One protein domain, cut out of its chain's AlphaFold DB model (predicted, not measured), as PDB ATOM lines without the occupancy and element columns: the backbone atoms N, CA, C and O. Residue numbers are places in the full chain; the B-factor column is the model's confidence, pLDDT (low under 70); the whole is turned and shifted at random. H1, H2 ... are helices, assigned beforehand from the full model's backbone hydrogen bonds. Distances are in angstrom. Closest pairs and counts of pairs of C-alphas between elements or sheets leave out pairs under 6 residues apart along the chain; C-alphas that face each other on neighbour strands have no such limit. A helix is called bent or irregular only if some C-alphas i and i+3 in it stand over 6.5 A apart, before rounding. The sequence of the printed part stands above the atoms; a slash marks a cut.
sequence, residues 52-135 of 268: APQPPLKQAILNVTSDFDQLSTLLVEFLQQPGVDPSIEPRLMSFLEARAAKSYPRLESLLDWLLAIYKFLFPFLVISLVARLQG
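Overview. This is residues 52 to 135 of the 268 residues of the protein "Heat shock 83-1" of Micractinium conductrix (UniProt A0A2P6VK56). A small head, in which H1 packs between H2 and the first arm of the bent helix H3, has one long helical arm, residues 104 to 135, sticking out. The printed part has 84 residues, with helices H1, H2, H3 in that order and no named strand: all helix. It is extended, with a radius of gyration of the C-alphas of 21.9 A, and spans 75 by 23 by 17 A.

Along the chain. H1, residues 56 to 65, begins at C-alpha 56 (30.187, 42.628, 25.553). H2 is residues 69 to 79. H3, residues 88 to 134, was assigned as one helix by its hydrogen bonds but is bent: C-alphas 102 and 105 are 6.6 A apart. Arm H3a, residues 88 to 102, measures 21.2 A; H3b, residues 105 to 134, measures 43.4 A and ends at C-alpha 134 (-19.856, 21.144, 34.336).

Arrangement. H1 touches H2, closest C-alphas Lys 58 and Ser 72, 5.6 A, at a steep tilt of 48 degrees, opposite ways. H1 touches H3a, closest C-alphas Val 64 and Ala 100, 5.8 A. H3b is apart from H1 and H2. Every O i to N i+4 pair is within hydrogen-bond range in H1, H2 and H3a; in H3b, 24 of 26.

Size, cuts and confidence. The farthest C-alphas, Gly 83 and Gly 135, are 75.3 A apart. The printed part has no cut and no long link. Mean pLDDT of the printed part is 71.9; 35 residues are under 70, among them 52 to 68.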
ATOM      1  N   ALA A  52      19.139  46.451  25.273       46.16
ATOM      2  CA  ALA A  52      19.876  47.372  24.420       46.16
ATOM      3  C   ALA A  52      21.204  46.695  24.019       46.16
ATOM      4  O   ALA A  52      21.747  45.931  24.825       46.16
ATOM      5  N   PRO A  53      21.746  46.949  22.814       47.09
ATOM      6  CA  PRO A  53      23.046  46.429  22.395       47.09
ATOM      7  C   PRO A  53      24.145  47.072  23.252       47.09
ATOM      8  O   PRO A  53      24.655  48.146  22.944       47.09
ATOM      9  N   GLN A  54      24.448  46.447  24.386       54.81
ATOM     10  CA  GLN A  54      25.483  46.890  25.312       54.81
ATOM     11  C   GLN A  54      26.823  46.237  24.943       54.81
ATOM     12  O   GLN A  54      26.838  45.127  24.408       54.81
ATOM     13  N   PRO A  55      27.957  46.905  25.215       61.44
ATOM     14  CA  PRO A  55      29.275  46.338  24.957       61.44
ATOM     15  C   PRO A  55      29.444  44.994  25.692       61.44
ATOM     16  O   PRO A  55      28.951  44.847  26.818       61.44
ATOM     17  N   PRO A  56      30.160  44.021  25.092       68.44
ATOM     18  CA  PRO A  56      30.187  42.628  25.553       68.44
ATOM     19  C   PRO A  56      30.665  42.489  27.005       68.44
ATOM     20  O   PRO A  56      30.153  41.657  27.751       68.44
ATOM     21  N   LEU A  57      31.575  43.364  27.446       67.06
ATOM     22  CA  LEU A  57      32.069  43.401  28.821       67.06
ATOM     23  C   LEU A  57      30.986  43.825  29.824       67.06
ATOM     24  O   LEU A  57      30.811  43.198  30.868       67.06
ATOM     25  N   LYS A  58      30.219  44.868  29.495       67.12
ATOM     26  CA  LYS A  58      29.161  45.380  30.368       67.12
ATOM     27  C   LYS A  58      28.033  44.359  30.508       67.12
ATOM     28  O   LYS A  58      27.535  44.136  31.609       67.12
ATOM     29  N   GLN A  59      27.704  43.668  29.419       66.19
ATOM     30  CA  GLN A  59      26.726  42.585  29.430       66.19
ATOM     31  C   GLN A  59      27.206  41.379  30.253       66.19
ATOM     32  O   GLN A  59      26.431  40.842  31.041       66.19
ATOM     33  N   ALA A  60      28.480  40.988  30.141       65.81
ATOM     34  CA  ALA A  60      29.056  39.912  30.949       65.81
ATOM     35  C   ALA A  60      29.046  40.237  32.454       65.81
ATOM     36  O   ALA A  60      28.726  39.372  33.269       65.81
ATOM     37  N   ILE A  61      29.335  41.489  32.824       66.38
ATOM     38  CA  ILE A  61      29.273  41.946  34.218       66.38
ATOM     39  C   ILE A  61      27.832  41.898  34.731       66.38
ATOM     40  O   ILE A  61      27.592  41.304  35.780       66.38
ATOM     41  N   LEU A  62      26.874  42.446  33.977       66.12
ATOM     42  CA  LEU A  62      25.451  42.429  34.334       66.12
ATOM     43  C   LEU A  62      24.902  41.006  34.487       66.12
ATOM     44  O   LEU A  62      24.110  40.748  35.388       66.12
ATOM     45  N   ASN A  63      25.364  40.067  33.662       64.31
ATOM     46  CA  ASN A  63      24.942  38.669  33.745       64.31
ATOM     47  C   ASN A  63      25.418  37.983  35.042       64.31
ATOM     48  O   ASN A  63      24.792  37.042  35.522       64.31
ATOM     49  N   VAL A  64      26.520  38.458  35.633       64.62
ATOM     50  CA  VAL A  64      27.063  37.932  36.895       64.62
ATOM     51  C   VAL A  64      26.532  38.690  38.113       64.62
ATOM     52  O   VAL A  64      26.411  38.097  39.187       64.62
ATOM     53  N   THR A  65      26.237  39.985  37.984       67.25
ATOM     54  CA  THR A  65      25.864  40.842  39.120       67.25
ATOM     55  C   THR A  65      24.374  41.149  39.224       67.25
ATOM     56  O   THR A  65      23.993  41.689  40.259       67.25
ATOM     57  N   SER A  66      23.572  40.790  38.211       59.28
ATOM     58  CA  SER A  66      22.100  40.849  38.066       59.28
ATOM     59  C   SER A  66      21.373  42.171  38.376       59.28
ATOM     60  O   SER A  66      20.332  42.409  37.782       59.28
ATOM     61  N   ASP A  67      21.916  43.050  39.220       58.34
ATOM     62  CA  ASP A  67      21.271  44.274  39.721       58.34
ATOM     63  C   ASP A  67      22.207  45.495  39.796       58.34
ATOM     64  O   ASP A  67      21.769  46.602  40.107       58.34
ATOM     65  N   PHE A  68      23.506  45.350  39.508       66.56
ATOM     66  CA  PHE A  68      24.471  46.440  39.697       66.56
ATOM     67  C   PHE A  68      24.928  47.080  38.378       66.56
ATOM     68  O   PHE A  68      26.102  47.002  38.006       66.56
ATOM     69  N   ASP A  69      24.018  47.775  37.690       70.25
ATOM     70  CA  ASP A  69      24.341  48.533  36.466       70.25
ATOM     71  C   ASP A  69      25.371  49.649  36.727       70.25
ATOM     72  O   ASP A  69      26.310  49.846  35.949       70.25
ATOM     73  N   GLN A  70      25.296  50.291  37.897       68.06
ATOM     74  CA  GLN A  70      26.299  51.264  38.350       68.06
ATOM     75  C   GLN A  70      27.690  50.640  38.513       68.06
ATOM     76  O   GLN A  70      28.682  51.231  38.093       68.06
ATOM     77  N   LEU A  71      27.776  49.421  39.057       73.62
ATOM     78  CA  LEU A  71      29.053  48.724  39.216       73.62
ATOM     79  C   LEU A  71      29.651  48.349  37.860       73.62
ATOM     80  O   LEU A  71      30.857  48.466  37.675       73.62
ATOM     81  N   SER A  72      28.811  47.930  36.908       78.56
ATOM     82  CA  SER A  72      29.262  47.621  35.549       78.56
ATOM     83  C   SER A  72      29.831  48.852  34.836       78.56
ATOM     84  O   SER A  72      30.844  48.751  34.150       78.56
ATOM     85  N   THR A  73      29.230  50.021  35.067       78.75
ATOM     86  CA  THR A  73      29.689  51.296  34.505       78.75
ATOM     87  C   THR A  73      31.016  51.727  35.131       78.75
ATOM     88  O   THR A  73      31.947  52.040  34.396       78.75
ATOM     89  N   LEU A  74      31.151  51.634  36.460       81.50
ATOM     90  CA  LEU A  74      32.401  51.935  37.172       81.50
ATOM     91  C   LEU A  74      33.555  51.007  36.771       81.50
ATOM     92  O   LEU A  74      34.697  51.443  36.690       81.50
ATOM     93  N   LEU A  75      33.272  49.729  36.513       81.25
ATOM     94  CA  LEU A  75      34.277  48.766  36.055       81.25
ATOM     95  C   LEU A  75      34.789  49.094  34.651       81.25
ATOM     96  O   LEU A  75      35.989  49.009  34.407       81.25
ATOM     97  N   VAL A  76      33.889  49.480  33.743       84.00
ATOM     98  CA  VAL A  76      34.265  49.928  32.396       84.00
ATOM     99  C   VAL A  76      35.072  51.224  32.473       84.00
ATOM    100  O   VAL A  76      36.106  51.331  31.824       84.00
ATOM    101  N   GLU A  77      34.640  52.180  33.297       84.88
ATOM    102  CA  GLU A  77      35.345  53.447  33.505       84.88
ATOM    103  C   GLU A  77      36.743  53.227  34.099       84.88
ATOM    104  O   GLU A  77      37.713  53.801  33.610       84.88
ATOM    105  N   PHE A  78      36.870  52.332  35.083       86.69
ATOM    106  CA  PHE A  78      38.157  51.948  35.662       86.69
ATOM    107  C   PHE A  78      39.096  51.344  34.614       86.69
ATOM    108  O   PHE A  78      40.256  51.733  34.542       86.69
ATOM    109  N   LEU A  79      38.604  50.442  33.760       85.50
ATOM    110  CA  LEU A  79      39.417  49.822  32.708       85.50
ATOM    111  C   LEU A  79      39.855  50.808  31.612       85.50
ATOM    112  O   LEU A  79      40.853  50.558  30.943       85.50
ATOM    113  N   GLN A  80      39.145  51.926  31.439       85.62
ATOM    114  CA  GLN A  80      39.504  52.981  30.485       85.62
ATOM    115  C   GLN A  80      40.507  54.003  31.051       85.62
ATOM    116  O   GLN A  80      40.983  54.860  30.303       85.62
ATOM    117  N   GLN A  81      40.850  53.942  32.346       88.38
ATOM    118  CA  GLN A  81      41.787  54.890  32.949       88.38
ATOM    119  C   GLN A  81      43.225  54.689  32.427       88.38
ATOM    120  O   GLN A  81      43.725  53.560  32.379       88.38
ATOM    121  N   PRO A  82      43.941  55.779  32.084       71.75
ATOM    122  CA  PRO A  82      45.328  55.700  31.642       71.75
ATOM    123  C   PRO A  82      46.216  55.217  32.796       71.75
ATOM    124  O   PRO A  82      46.368  55.900  33.806       71.75
ATOM    125  N   GLY A  83      46.794  54.024  32.644       80.81
ATOM    126  CA  GLY A  83      47.608  53.361  33.671       80.81
ATOM    127  C   GLY A  83      47.133  51.953  34.024       80.81
ATOM    128  O   GLY A  83      47.869  51.210  34.674       80.81
ATOM    129  N   VAL A  84      45.942  51.559  33.570       83.25
ATOM    130  CA  VAL A  84      45.475  50.176  33.681       83.25
ATOM    131  C   VAL A  84      46.073  49.336  32.555       83.25
ATOM    132  O   VAL A  84      46.070  49.727  31.390       83.25
ATOM    133  N   ASP A  85      46.626  48.179  32.921       88.38
ATOM    134  CA  ASP A  85      47.211  47.240  31.968       88.38
ATOM    135  C   ASP A  85      46.105  46.655  31.064       88.38
ATOM    136  O   ASP A  85      45.170  46.027  31.580       88.38
ATOM    137  N   PRO A  86      46.198  46.802  29.727       84.62
ATOM    138  CA  PRO A  86      45.206  46.263  28.794       84.62
ATOM    139  C   PRO A  86      45.085  44.731  28.861       84.62
ATOM    140  O   PRO A  86      44.103  44.168  28.384       84.62
ATOM    141  N   SER A  87      46.040  44.031  29.487       86.31
ATOM    142  CA  SER A  87      45.959  42.582  29.717       86.31
ATOM    143  C   SER A  87      44.913  42.169  30.768       86.31
ATOM    144  O   SER A  87      44.543  40.991  30.856       86.31
ATOM    145  N   ILE A  88      44.412  43.117  31.567       85.06
ATOM    146  CA  ILE A  88      43.448  42.862  32.648       85.06
ATOM    147  C   ILE A  88      42.041  42.620  32.095       85.06
ATOM    148  O   ILE A  88      41.330  41.758  32.614       85.06
ATOM    149  N   GLU A  89      41.655  43.313  31.025       81.94
ATOM    150  CA  GLU A  89      40.339  43.175  30.392       81.94
ATOM    151  C   GLU A  89      40.028  41.727  29.950       81.94
ATOM    152  O   GLU A  89      39.032  41.166  30.422       81.94
ATOM    153  N   PRO A  90      40.876  41.043  29.151       82.44
ATOM    154  CA  PRO A  90      40.605  39.661  28.749       82.44
ATOM    155  C   PRO A  90      40.639  38.680  29.932       82.44
ATOM    156  O   PRO A  90      39.884  37.704  29.956       82.44
ATOM    157  N   ARG A  91      41.462  38.938  30.960       84.81
ATOM    158  CA  ARG A  91      41.484  38.118  32.187       84.81
ATOM    159  C   ARG A  91      40.184  38.253  32.972       84.81
ATOM    160  O   ARG A  91      39.625  37.239  33.390       84.81
ATOM    161  N   LEU A  92      39.683  39.476  33.132       82.44
ATOM    162  CA  LEU A  92      38.399  39.739  33.776       82.44
ATOM    163  C   LEU A  92      37.258  39.065  33.007       82.44
ATOM    164  O   LEU A  92      36.417  38.411  33.621       82.44
ATOM    165  N   MET A  93      37.266  39.165  31.676       79.56
ATOM    166  CA  MET A  93      36.263  38.532  30.822       79.56
ATOM    167  C   MET A  93      36.245  37.008  31.009       79.56
ATOM    168  O   MET A  93      35.198  36.447  31.328       79.56
ATOM    169  N   SER A  94      37.411  36.353  30.965       80.88
ATOM    170  CA  SER A  94      37.516  34.901  31.199       80.88
ATOM    171  C   SER A  94      37.045  34.476  32.601       80.88
ATOM    172  O   SER A  94      36.431  33.420  32.776       80.88
ATOM    173  N   PHE A  95      37.277  35.312  33.619       80.88
ATOM    174  CA  PHE A  95      36.806  35.066  34.981       80.88
ATOM    175  C   PHE A  95      35.282  35.190  35.095       80.88
ATOM    176  O   PHE A  95      34.641  34.366  35.756       80.88
ATOM    177  N   LEU A  96      34.696  36.205  34.455       78.00
ATOM    178  CA  LEU A  96      33.250  36.413  34.427       78.00
ATOM    179  C   LEU A  96      32.544  35.278  33.686       78.00
ATOM    180  O   LEU A  96      31.552  34.767  34.198       78.00
ATOM    181  N   GLU A  97      33.087  34.814  32.562       74.88
ATOM    182  CA  GLU A  97      32.564  33.652  31.831       74.88
ATOM    183  C   GLU A  97      32.611  32.374  32.675       74.88
ATOM    184  O   GLU A  97      31.600  31.681  32.822       74.88
ATOM    185  N   ALA A  98      33.747  32.091  33.322       74.44
ATOM    186  CA  ALA A  98      33.885  30.934  34.209       74.44
ATOM    187  C   ALA A  98      32.923  30.992  35.410       74.44
ATOM    188  O   ALA A  98      32.459  29.959  35.910       74.44
ATOM    189  N   ARG A  99      32.619  32.198  35.896       69.81
ATOM    190  CA  ARG A  99      31.683  32.417  37.002       69.81
ATOM    191  C   ARG A  99      30.230  32.316  36.550       69.81
ATOM    192  O   ARG A  99      29.451  31.669  37.248       69.81
ATOM    193  N   ALA A 100      29.895  32.861  35.383       66.56
ATOM    194  CA  ALA A 100      28.584  32.727  34.758       66.56
ATOM    195  C   ALA A 100      28.256  31.249  34.492       66.56
ATOM    196  O   ALA A 100      27.185  30.775  34.876       66.56
ATOM    197  N   ALA A 101      29.214  30.484  33.958       64.06
ATOM    198  CA  ALA A 101      29.083  29.043  33.742       64.06
ATOM    199  C   ALA A 101      28.800  28.259  35.040       64.06
ATOM    200  O   ALA A 101      28.074  27.269  35.022       64.06
ATOM    201  N   LYS A 102      29.311  28.718  36.192       63.41
ATOM    202  CA  LYS A 102      29.020  28.120  37.510       63.41
ATOM    203  C   LYS A 102      27.644  28.481  38.072       63.41
ATOM    204  O   LYS A 102      27.167  27.768  38.955       63.41
ATOM    205  N   SER A 103      27.013  29.562  37.615       55.53
ATOM    206  CA  SER A 103      25.657  29.959  38.033       55.53
ATOM    207  C   SER A 103      24.541  29.310  37.205       55.53
ATOM    208  O   SER A 103      23.442  29.131  37.732       55.53
ATOM    209  N   TYR A 104      24.823  28.863  35.976       54.03
ATOM    210  CA  TYR A 104      23.868  28.137  35.120       54.03
ATOM    211  C   TYR A 104      23.218  26.881  35.744       54.03
ATOM    212  O   TYR A 104      22.005  26.736  35.600       54.03
ATOM    213  N   PRO A 105      23.919  26.021  36.518       55.72
ATOM    214  CA  PRO A 105      23.319  24.809  37.089       55.72
ATOM    215  C   PRO A 105      22.184  25.102  38.078       55.72
ATOM    216  O   PRO A 105      21.255  24.313  38.238       55.72
ATOM    217  N   ARG A 106      22.246  26.246  38.774       54.81
ATOM    218  CA  ARG A 106      21.182  26.658  39.703       54.81
ATOM    219  C   ARG A 106      19.941  27.141  38.967       54.81
ATOM    220  O   ARG A 106      18.840  26.950  39.473       54.81
ATOM    221  N   LEU A 107      20.121  27.757  37.803       55.97
ATOM    222  CA  LEU A 107      19.023  28.253  36.986       55.97
ATOM    223  C   LEU A 107      18.321  27.100  36.267       55.97
ATOM    224  O   LEU A 107      17.099  27.047  36.277       55.97
ATOM    225  N   GLU A 108      19.084  26.129  35.762       64.31
ATOM    226  CA  GLU A 108      18.555  24.879  35.206       64.31
ATOM    227  C   GLU A 108      17.757  24.095  36.259       64.31
ATOM    228  O   GLU A 108      16.598  23.765  36.034       64.31
ATOM    229  N   SER A 109      18.303  23.932  37.470       58.94
ATOM    230  CA  SER A 109      17.581  23.283  38.573       58.94
ATOM    231  C   SER A 109      16.305  24.028  38.984       58.94
ATOM    232  O   SER A 109      15.351  23.390  39.434       58.94
ATOM    233  N   LEU A 110      16.278  25.360  38.880       64.62
ATOM    234  CA  LEU A 110      15.092  26.157  39.188       64.62
ATOM    235  C   LEU A 110      14.055  26.071  38.065       64.62
ATOM    236  O   LEU A 110      12.863  25.994  38.357       64.62
ATOM    237  N   LEU A 111      14.498  26.035  36.807       71.50
ATOM    238  CA  LEU A 111      13.643  25.833  35.643       71.50
ATOM    239  C   LEU A 111      12.994  24.444  35.681       71.50
ATOM    240  O   LEU A 111      11.780  24.347  35.525       71.50
ATOM    241  N   ASP A 112      13.769  23.400  35.986       73.69
ATOM    242  CA  ASP A 112      13.279  22.030  36.168       73.69
ATOM    243  C   ASP A 112      12.275  21.931  37.316       73.69
ATOM    244  O   ASP A 112      11.240  21.270  37.202       73.69
ATOM    245  N   TRP A 113      12.540  22.628  38.423       75.06
ATOM    246  CA  TRP A 113      11.609  22.696  39.545       75.06
ATOM    247  C   TRP A 113      10.308  23.416  39.168       75.06
ATOM    248  O   TRP A 113       9.223  22.938  39.506       75.06
ATOM    249  N   LEU A 114      10.392  24.517  38.414       69.44
ATOM    250  CA  LEU A 114       9.222  25.219  37.881       69.44
ATOM    251  C   LEU A 114       8.427  24.335  36.914       69.44
ATOM    252  O   LEU A 114       7.197  24.302  36.988       69.44
ATOM    253  N   LEU A 115       9.112  23.587  36.049       73.75
ATOM    254  CA  LEU A 115       8.488  22.645  35.123       73.75
ATOM    255  C   LEU A 115       7.782  21.510  35.877       73.75
ATOM    256  O   LEU A 115       6.668  21.121  35.521       73.75
ATOM    257  N   ALA A 116       8.397  21.006  36.950       71.69
ATOM    258  CA  ALA A 116       7.811  19.987  37.813       71.69
ATOM    259  C   ALA A 116       6.556  20.504  38.533       71.69
ATOM    260  O   ALA A 116       5.538  19.808  38.559       71.69
ATOM    261  N   ILE A 117       6.590  21.738  39.052       71.19
ATOM    262  CA  ILE A 117       5.413  22.395  39.641       71.19
ATOM    263  C   ILE A 117       4.322  22.560  38.600       71.19
ATOM    264  O   ILE A 117       3.174  22.230  38.881       71.19
ATOM    265  N   TYR A 118       4.660  23.039  37.406       74.50
ATOM    266  CA  TYR A 118       3.694  23.229  36.331       74.50
ATOM    267  C   TYR A 118       3.004  21.913  35.964       74.50
ATOM    268  O   TYR A 118       1.779  21.858  35.890       74.50
ATOM    269  N   LYS A 119       3.772  20.826  35.829       80.94
ATOM    270  CA  LYS A 119       3.237  19.490  35.542       80.94
ATOM    271  C   LYS A 119       2.304  18.975  36.644       80.94
ATOM    272  O   LYS A 119       1.381  18.224  36.346       80.94
ATOM    273  N   PHE A 120       2.518  19.400  37.889       74.25
ATOM    274  CA  PHE A 120       1.622  19.106  39.006       74.25
ATOM    275  C   PHE A 120       0.393  20.017  39.049       74.25
ATOM    276  O   PHE A 120      -0.704  19.532  39.296       74.25
ATOM    277  N   LEU A 121       0.542  21.317  38.797       71.88
ATOM    278  CA  LEU A 121      -0.555  22.285  38.848       71.88
ATOM    279  C   LEU A 121      -1.521  22.149  37.671       71.88
ATOM    280  O   LEU A 121      -2.720  22.360  37.839       71.88
ATOM    281  N   PHE A 122      -1.010  21.796  36.494       75.94
ATOM    282  CA  PHE A 122      -1.789  21.683  35.267       75.94
ATOM    283  C   PHE A 122      -3.010  20.754  35.391       75.94
ATOM    284  O   PHE A 122      -4.115  21.223  35.115       75.94
ATOM    285  N   PRO A 123      -2.901  19.493  35.862       73.94
ATOM    286  CA  PRO A 123      -4.074  18.632  36.021       73.94
ATOM    287  C   PRO A 123      -5.085  19.198  37.024       73.94
ATOM    288  O   PRO A 123      -6.286  19.102  36.789       73.94
ATOM    289  N   PHE A 124      -4.636  19.856  38.095       75.31
ATOM    290  CA  PHE A 124      -5.549  20.483  39.052       75.31
ATOM    291  C   PHE A 124      -6.284  21.687  38.456       75.31
ATOM    292  O   PHE A 124      -7.482  21.839  38.699       75.31
ATOM    293  N   LEU A 125      -5.613  22.509  37.641       72.94
ATOM    294  CA  LEU A 125      -6.264  23.604  36.917       72.94
ATOM    295  C   LEU A 125      -7.303  23.075  35.929       72.94
ATOM    296  O   LEU A 125      -8.405  23.611  35.870       72.94
ATOM    297  N   VAL A 126      -6.972  22.015  35.187       78.75
ATOM    298  CA  VAL A 126      -7.884  21.396  34.217       78.75
ATOM    299  C   VAL A 126      -9.110  20.823  34.924       78.75
ATOM    300  O   VAL A 126     -10.226  21.104  34.503       78.75
ATOM    301  N   ILE A 127      -8.936  20.097  36.032       78.88
ATOM    302  CA  ILE A 127     -10.058  19.562  36.821       78.88
ATOM    303  C   ILE A 127     -10.914  20.699  37.389       78.88
ATOM    304  O   ILE A 127     -12.136  20.633  37.320       78.88
ATOM    305  N   SER A 128     -10.292  21.767  37.895       72.88
ATOM    306  CA  SER A 128     -11.011  22.936  38.420       72.88
ATOM    307  C   SER A 128     -11.812  23.640  37.325       72.88
ATOM    308  O   SER A 128     -12.950  24.042  37.545       72.88
ATOM    309  N   LEU A 129     -11.240  23.759  36.128       77.00
ATOM    310  CA  LEU A 129     -11.903  24.358  34.979       77.00
ATOM    311  C   LEU A 129     -13.063  23.476  34.498       77.00
ATOM    312  O   LEU A 129     -14.172  23.971  34.344       77.00
ATOM    313  N   VAL A 130     -12.849  22.166  34.348       80.88
ATOM    314  CA  VAL A 130     -13.899  21.209  33.962       80.88
ATOM    315  C   VAL A 130     -15.020  21.166  35.001       80.88
ATOM    316  O   VAL A 130     -16.183  21.167  34.617       80.88
ATOM    317  N   ALA A 131     -14.704  21.210  36.296       74.44
ATOM    318  CA  ALA A 131     -15.703  21.285  37.360       74.44
ATOM    319  C   ALA A 131     -16.530  22.581  37.279       74.44
ATOM    320  O   ALA A 131     -17.746  22.541  37.447       74.44
ATOM    321  N   ARG A 132     -15.903  23.721  36.953       68.69
ATOM    322  CA  ARG A 132     -16.629  24.986  36.738       68.69
ATOM    323  C   ARG A 132     -17.456  24.995  35.453       68.69
ATOM    324  O   ARG A 132     -18.519  25.599  35.452       68.69
ATOM    325  N   LEU A 133     -17.009  24.327  34.386       68.50
ATOM    326  CA  LEU A 133     -17.797  24.197  33.156       68.50
ATOM    327  C   LEU A 133     -18.951  23.191  33.299       68.50
ATOM    328  O   LEU A 133     -20.019  23.431  32.749       68.50
ATOM    329  N   GLN A 134     -18.777  22.102  34.052       63.56
ATOM    330  CA  GLN A 134     -19.856  21.144  34.336       63.56
ATOM    331  C   GLN A 134     -20.858  21.673  35.374       63.56
ATOM    332  O   GLN A 134     -22.019  21.285  35.339       63.56
ATOM    333  N   GLY A 135     -20.439  22.594  36.250       56.34
ATOM    334  CA  GLY A 135     -21.321  23.339  37.157       56.34
ATOM    335  C   GLY A 135     -21.936  24.609  36.552       56.34
ATOM    336  O   GLY A 135     -22.669  25.312  37.239       56.34
TER     337      GLY A 135